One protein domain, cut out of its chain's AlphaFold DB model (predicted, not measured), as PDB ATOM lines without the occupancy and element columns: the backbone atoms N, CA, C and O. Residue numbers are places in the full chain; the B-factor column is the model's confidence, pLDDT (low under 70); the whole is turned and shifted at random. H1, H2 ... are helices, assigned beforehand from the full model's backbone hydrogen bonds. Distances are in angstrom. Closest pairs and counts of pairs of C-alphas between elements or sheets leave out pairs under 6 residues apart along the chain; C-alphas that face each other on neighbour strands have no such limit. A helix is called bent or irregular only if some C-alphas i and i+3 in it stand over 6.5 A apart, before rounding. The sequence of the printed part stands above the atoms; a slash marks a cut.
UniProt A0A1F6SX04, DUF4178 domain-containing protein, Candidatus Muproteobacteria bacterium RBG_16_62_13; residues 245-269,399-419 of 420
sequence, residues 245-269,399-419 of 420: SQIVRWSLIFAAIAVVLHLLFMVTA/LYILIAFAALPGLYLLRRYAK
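AT A GLANCE: This is residues 245 to 269 and 399 to 419 of the 420 residues of the protein "DUF4178 domain-containing protein" of Candidatus Muproteobacteria bacterium RBG_16_62_13 (UniProt A0A1F6SX04). Two long helices, H1 and H2, run side by side in opposite ways but are slid along each other, making a long, narrow pair that overlaps only in part. Residues 260 to 269, of which 260 to 268 belong to H1, stick out at one end, and residues 414 to 419, of which 414 to 417 belong to H2, stick out at the other. The printed part has 46 residues with two named helices, H1 then H2 along the chain, and no named strand; the class is all helix. The whole is loose, with a radius of gyration of the C-alphas of 13.1 A, and a rod spanning 47 by 18 by 10 A.

IN THESE COORDINATES: H1, the longest helix, holds residues 245 to 268 and measures 34.6 A from first to last C-alpha. It begins with C-alpha 245 at (-40.061, 46.676, -35.385) and ends with C-alpha 268 at (-14.206, 30.640, -51.933). H2 holds residues 399 to 417 and measures 25.4 A, ending with C-alpha 417 at (-44.887, 39.128, -24.453). H2 has a kink of 34 degrees near residue 406 and is only just irregular: C-alphas 405 and 408 are 6.6 A apart.

HOW THE PARTS SIT: H1 and H2 touch, and their closest C-alphas, those of Val 248 and Pro 409, are 5.2 A apart. H1 touches H2 with residues 247 to 258 alone, and H2 touches H1 with residues 401 to 409 alone. They run opposite ways at a shallow tilt of 18 degrees, with their centres 14.6 A apart. In H1 every O i to N i+4 pair is within hydrogen-bond range; in H2 13 of 15 are.

THE WHOLE: The two C-alphas farthest apart, those of Ala 269 and Lys 419, are 46.7 A apart. Residues 270 to 398 are cut out and not printed, and C-alphas 269 and 399 are 18.3 A apart across the cut. Without the stretches that stand free, the body has 30 residues and spans 22 by 15 by 7 A. The mean pLDDT of the printed part is 88.6, and no printed residue is under 70.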
ATOM      1  N   SER A 245     -39.929  47.339 -34.081       75.25
ATOM      2  CA  SER A 245     -40.061  46.676 -35.385       75.25
ATOM      3  C   SER A 245     -38.908  46.989 -36.348       75.25
ATOM      4  O   SER A 245     -38.508  46.117 -37.119       75.25
ATOM      5  N   GLN A 246     -38.332  48.196 -36.293       83.75
ATOM      6  CA  GLN A 246     -37.130  48.548 -37.056       83.75
ATOM      7  C   GLN A 246     -35.911  47.775 -36.548       83.75
ATOM      8  O   GLN A 246     -35.139  47.288 -37.367       83.75
ATOM      9  N   ILE A 247     -35.768  47.601 -35.228       84.88
ATOM     10  CA  ILE A 247     -34.674  46.815 -34.633       84.88
ATOM     11  C   ILE A 247     -34.732  45.366 -35.130       84.88
ATOM     12  O   ILE A 247     -33.740  44.860 -35.642       84.88
ATOM     13  N   VAL A 248     -35.905  44.725 -35.066       86.06
ATOM     14  CA  VAL A 248     -36.088  43.352 -35.568       86.06
ATOM     15  C   VAL A 248     -35.764  43.257 -37.062       86.06
ATOM     16  O   VAL A 248     -35.005  42.381 -37.470       86.06
ATOM     17  N   ARG A 249     -36.296  44.174 -37.885       89.94
ATOM     18  CA  ARG A 249     -36.067  44.170 -39.339       89.94
ATOM     19  C   ARG A 249     -34.583  44.292 -39.686       89.94
ATOM     20  O   ARG A 249     -34.099  43.531 -40.518       89.94
ATOM     21  N   TRP A 250     -33.867  45.226 -39.065       90.75
ATOM     22  CA  TRP A 250     -32.442  45.419 -39.332       90.75
ATOM     23  C   TRP A 250     -31.595  44.257 -38.815       90.75
ATOM     24  O   TRP A 250     -30.728  43.797 -39.552       90.75
ATOM     25  N   SER A 251     -31.888  43.710 -37.630       91.00
ATOM     26  CA  SER A 251     -31.220  42.500 -37.129       91.00
ATOM     27  C   SER A 251     -31.352  41.321 -38.094       91.00
ATOM     28  O   SER A 251     -30.364  40.643 -38.357       91.00
ATOM     29  N   LEU A 252     -32.541  41.096 -38.667       91.69
ATOM     30  CA  LEU A 252     -32.757  40.028 -39.648       91.69
ATOM     31  C   LEU A 252     -31.984  40.269 -40.949       91.69
ATOM     32  O   LEU A 252     -31.394  39.335 -41.485       91.69
ATOM     33  N   ILE A 253     -31.952  41.512 -41.441       94.50
ATOM     34  CA  ILE A 253     -31.180  41.871 -42.639       94.50
ATOM     35  C   ILE A 253     -29.686  41.630 -42.403       94.50
ATOM     36  O   ILE A 253     -29.043  40.973 -43.219       94.50
ATOM     37  N   PHE A 254     -29.127  42.106 -41.288       94.31
ATOM     38  CA  PHE A 254     -27.708  41.910 -40.985       94.31
ATOM     39  C   PHE A 254     -27.356  40.443 -40.730       94.31
ATOM     40  O   PHE A 254     -26.312  39.989 -41.191       94.31
ATOM     41  N   ALA A 255     -28.239  39.678 -40.081       93.69
ATOM     42  CA  ALA A 255     -28.074  38.235 -39.932       93.69
ATOM     43  C   ALA A 255     -28.064  37.522 -41.295       93.69
ATOM     44  O   ALA A 255     -27.185  36.701 -41.548       93.69
ATOM     45  N   ALA A 256     -28.980  37.872 -42.204       95.19
ATOM     46  CA  ALA A 256     -29.010  37.313 -43.554       95.19
ATOM     47  C   ALA A 256     -27.743  37.665 -44.351       95.19
ATOM     48  O   ALA A 256     -27.158  36.789 -44.984       95.19
ATOM     49  N   ILE A 257     -27.272  38.915 -44.272       96.06
ATOM     50  CA  ILE A 257     -26.005  39.338 -44.887       96.06
ATOM     51  C   ILE A 257     -24.834  38.534 -44.313       96.06
ATOM     52  O   ILE A 257     -24.008  38.047 -45.080       96.06
ATOM     53  N   ALA A 258     -24.771  38.347 -42.992       93.50
ATOM     54  CA  ALA A 258     -23.721  37.557 -42.353       93.50
ATOM     55  C   ALA A 258     -23.723  36.096 -42.835       93.50
ATOM     56  O   ALA A 258     -22.659  35.555 -43.125       93.50
ATOM     57  N   VAL A 259     -24.900  35.479 -42.993       95.38
ATOM     58  CA  VAL A 259     -25.032  34.126 -43.561       95.38
ATOM     59  C   VAL A 259     -24.548  34.089 -45.009       95.38
ATOM     60  O   VAL A 259     -23.759  33.218 -45.355       95.38
ATOM     61  N   VAL A 260     -24.966  35.039 -45.850       96.06
ATOM     62  CA  VAL A 260     -24.536  35.101 -47.258       96.06
ATOM     63  C   VAL A 260     -23.022  35.291 -47.366       96.06
ATOM     64  O   VAL A 260     -22.380  34.594 -48.147       96.06
ATOM     65  N   LEU A 261     -22.434  36.179 -46.561       93.44
ATOM     66  CA  LEU A 261     -20.985  36.379 -46.516       93.44
ATOM     67  C   LEU A 261     -20.252  35.129 -46.019       93.44
ATOM     68  O   LEU A 261     -19.225  34.766 -46.586       93.44
ATOM     69  N   HIS A 262     -20.778  34.439 -45.003       93.19
ATOM     70  CA  HIS A 262     -20.200  33.181 -44.523       93.19
ATOM     71  C   HIS A 262     -20.247  32.090 -45.592       93.19
ATOM     72  O   HIS A 262     -19.245  31.421 -45.825       93.19
ATOM     73  N   LEU A 263     -21.375  31.940 -46.290       94.00
ATOM     74  CA  LEU A 263     -21.509  31.007 -47.413       94.00
ATOM     75  C   LEU A 263     -20.547  31.357 -48.551       94.00
ATOM     76  O   LEU A 263     -19.914  30.463 -49.106       94.00
ATOM     77  N   LEU A 264     -20.384  32.645 -48.861       93.69
ATOM     78  CA  LEU A 264     -19.391  33.098 -49.830       93.69
ATOM     79  C   LEU A 264     -17.981  32.679 -49.393       93.69
ATOM     80  O   LEU A 264     -17.272  32.053 -50.175       93.69
ATOM     81  N   PHE A 265     -17.596  32.938 -48.139       90.69
ATOM     82  CA  PHE A 265     -16.296  32.511 -47.620       90.69
ATOM     83  C   PHE A 265     -16.120  30.992 -47.657       90.69
ATOM     84  O   PHE A 265     -15.046  30.544 -48.042       90.69
ATOM     85  N   MET A 266     -17.159  30.214 -47.343       89.69
ATOM     86  CA  MET A 266     -17.138  28.749 -47.431       89.69
ATOM     87  C   MET A 266     -16.863  28.253 -48.852       89.69
ATOM     88  O   MET A 266     -16.074  27.332 -49.029       89.69
ATOM     89  N   VAL A 267     -17.480  28.867 -49.866       92.62
ATOM     90  CA  VAL A 267     -17.321  28.458 -51.272       92.62
ATOM     91  C   VAL A 267     -15.987  28.930 -51.858       92.62
ATOM     92  O   VAL A 267     -15.422  28.259 -52.716       92.62
ATOM     93  N   THR A 268     -15.470  30.079 -51.414       91.06
ATOM     94  CA  THR A 268     -14.206  30.640 -51.933       91.06
ATOM     95  C   THR A 268     -12.955  30.173 -51.192       91.06
ATOM     96  O   THR A 268     -11.845  30.451 -51.644       91.06
ATOM     97  N   ALA A 269     -13.119  29.537 -50.035       91.69
ATOM     98  CA  ALA A 269     -12.014  29.098 -49.201       91.69
ATOM     99  C   ALA A 269     -11.205  27.992 -49.878       91.69
ATOM    100  O   ALA A 269     -11.768  27.053 -50.438       91.69
ATOM    101  N   LEU A 399     -22.006  31.743 -35.801       91.06
ATOM    102  CA  LEU A 399     -22.868  31.474 -34.649       91.06
ATOM    103  C   LEU A 399     -22.863  32.636 -33.643       91.06
ATOM    104  O   LEU A 399     -23.934  33.092 -33.245       91.06
ATOM    105  N   TYR A 400     -21.691  33.168 -33.279       89.81
ATOM    106  CA  TYR A 400     -21.601  34.312 -32.362       89.81
ATOM    107  C   TYR A 400     -22.290  35.563 -32.915       89.81
ATOM    108  O   TYR A 400     -23.001  36.253 -32.184       89.81
ATOM    109  N   ILE A 401     -22.135  35.831 -34.214       89.69
ATOM    110  CA  ILE A 401     -22.798  36.952 -34.890       89.69
ATOM    111  C   ILE A 401     -24.323  36.771 -34.879       89.69
ATOM    112  O   ILE A 401     -25.054  37.715 -34.578       89.69
ATOM    113  N   LEU A 402     -24.820  35.564 -35.159       92.31
ATOM    114  CA  LEU A 402     -26.253  35.268 -35.140       92.31
ATOM    115  C   LEU A 402     -26.849  35.406 -33.736       92.31
ATOM    116  O   LEU A 402     -27.918  35.995 -33.592       92.31
ATOM    117  N   ILE A 403     -26.146  34.939 -32.699       91.50
ATOM    118  CA  ILE A 403     -26.554  35.127 -31.299       91.50
ATOM    119  C   ILE A 403     -26.613  36.621 -30.959       91.50
ATOM    120  O   ILE A 403     -27.614  37.089 -30.412       91.50
ATOM    121  N   ALA A 404     -25.585  37.390 -31.328       88.88
ATOM    122  CA  ALA A 404     -25.547  38.829 -31.087       88.88
ATOM    123  C   ALA A 404     -26.717  39.556 -31.773       88.88
ATOM    124  O   ALA A 404     -27.381  40.393 -31.154       88.88
ATOM    125  N   PHE A 405     -27.032  39.199 -33.022       89.44
ATOM    126  CA  PHE A 405     -28.168  39.782 -33.736       89.44
ATOM    127  C   PHE A 405     -29.528  39.309 -33.223       89.44
ATOM    128  O   PHE A 405     -30.493  40.064 -33.348       89.44
ATOM    129  N   ALA A 406     -29.614  38.123 -32.619       89.31
ATOM    130  CA  ALA A 406     -30.832  37.605 -32.004       89.31
ATOM    131  C   ALA A 406     -31.112  38.203 -30.613       89.31
ATOM    132  O   ALA A 406     -32.275  38.305 -30.224       89.31
ATOM    133  N   ALA A 407     -30.087  38.651 -29.879       88.12
ATOM    134  CA  ALA A 407     -30.222  39.121 -28.499       88.12
ATOM    135  C   ALA A 407     -31.186  40.315 -28.345       88.12
ATOM    136  O   ALA A 407     -32.106  40.274 -27.526       88.12
ATOM    137  N   LEU A 408     -31.023  41.374 -29.148       83.81
ATOM    138  CA  LEU A 408     -31.868  42.577 -29.064       83.81
ATOM    139  C   LEU A 408     -33.327  42.332 -29.514       83.81
ATOM    140  O   LEU A 408     -34.238  42.718 -28.773       83.81
ATOM    141  N   PRO A 409     -33.598  41.666 -30.657       85.12
ATOM    142  CA  PRO A 409     -34.937  41.196 -31.018       85.12
ATOM    143  C   PRO A 409     -35.562  40.292 -29.957       85.12
ATOM    144  O   PRO A 409     -36.731  40.474 -29.623       85.12
ATOM    145  N   GLY A 410     -34.790  39.357 -29.396       84.50
ATOM    146  CA  GLY A 410     -35.245  38.443 -28.351       84.50
ATOM    147  C   GLY A 410     -35.706  39.194 -27.105       84.50
ATOM    148  O   GLY A 410     -36.837  39.016 -26.662       84.50
ATOM    149  N   LEU A 411     -34.887  40.120 -26.594       84.69
ATOM    150  CA  LEU A 411     -35.250  40.976 -25.459       84.69
ATOM    151  C   LEU A 411     -36.480  41.847 -25.750       84.69
ATOM    152  O   LEU A 411     -37.331  42.027 -24.876       84.69
ATOM    153  N   TYR A 412     -36.596  42.388 -26.965       84.25
ATOM    154  CA  TYR A 412     -37.766  43.164 -27.375       84.25
ATOM    155  C   TYR A 412     -39.044  42.313 -27.393       84.25
ATOM    156  O   TYR A 412     -40.065  42.731 -26.841       84.25
ATOM    157  N   LEU A 413     -38.993  41.119 -27.987       83.38
ATOM    158  CA  LEU A 413     -40.130  40.202 -28.066       83.38
ATOM    159  C   LEU A 413     -40.533  39.675 -26.685       83.38
ATOM    160  O   LEU A 413     -41.722  39.667 -26.380       83.38
ATOM    161  N   LEU A 414     -39.570  39.346 -25.819       85.25
ATOM    162  CA  LEU A 414     -39.821  38.952 -24.427       85.25
ATOM    163  C   LEU A 414     -40.515  40.067 -23.636       85.25
ATOM    164  O   LEU A 414     -41.508  39.821 -22.959       85.25
ATOM    165  N   ARG A 415     -40.052  41.318 -23.768       82.88
ATOM    166  CA  ARG A 415     -40.697  42.480 -23.127       82.88
ATOM    167  C   ARG A 415     -42.094  42.762 -23.667       82.88
ATOM    168  O   ARG A 415     -42.916  43.306 -22.938       82.88
ATOM    169  N   ARG A 416     -42.348  42.467 -24.942       81.12
ATOM    170  CA  ARG A 416     -43.678  42.602 -25.544       81.12
ATOM    171  C   ARG A 416     -44.615  41.499 -25.059       81.12
ATOM    172  O   ARG A 416     -45.758  41.802 -24.755       81.12
ATOM    173  N   TYR A 417     -44.125  40.264 -24.964       80.00
ATOM    174  CA  TYR A 417     -44.887  39.128 -24.453       80.00
ATOM    175  C   TYR A 417     -45.229  39.300 -22.971       80.00
ATOM    176  O   TYR A 417     -46.372  39.119 -22.614       80.00
ATOM    177  N   ALA A 418     -44.289  39.756 -22.135       78.88
ATOM    178  CA  ALA A 418     -44.529  40.006 -20.707       78.88
ATOM    179  C   ALA A 418     -45.468  41.196 -20.404       78.88
ATOM    180  O   ALA A 418     -45.807  41.427 -19.246       78.88
ATOM    181  N   LYS A 419     -45.819  42.001 -21.414       70.81
ATOM    182  CA  LYS A 419     -46.769  43.122 -21.299       70.81
ATOM    183  C   LYS A 419     -48.171  42.780 -21.807       70.81
ATOM    184  O   LYS A 419     -49.076  43.584 -21.593       70.81
TER     185      LYS A 419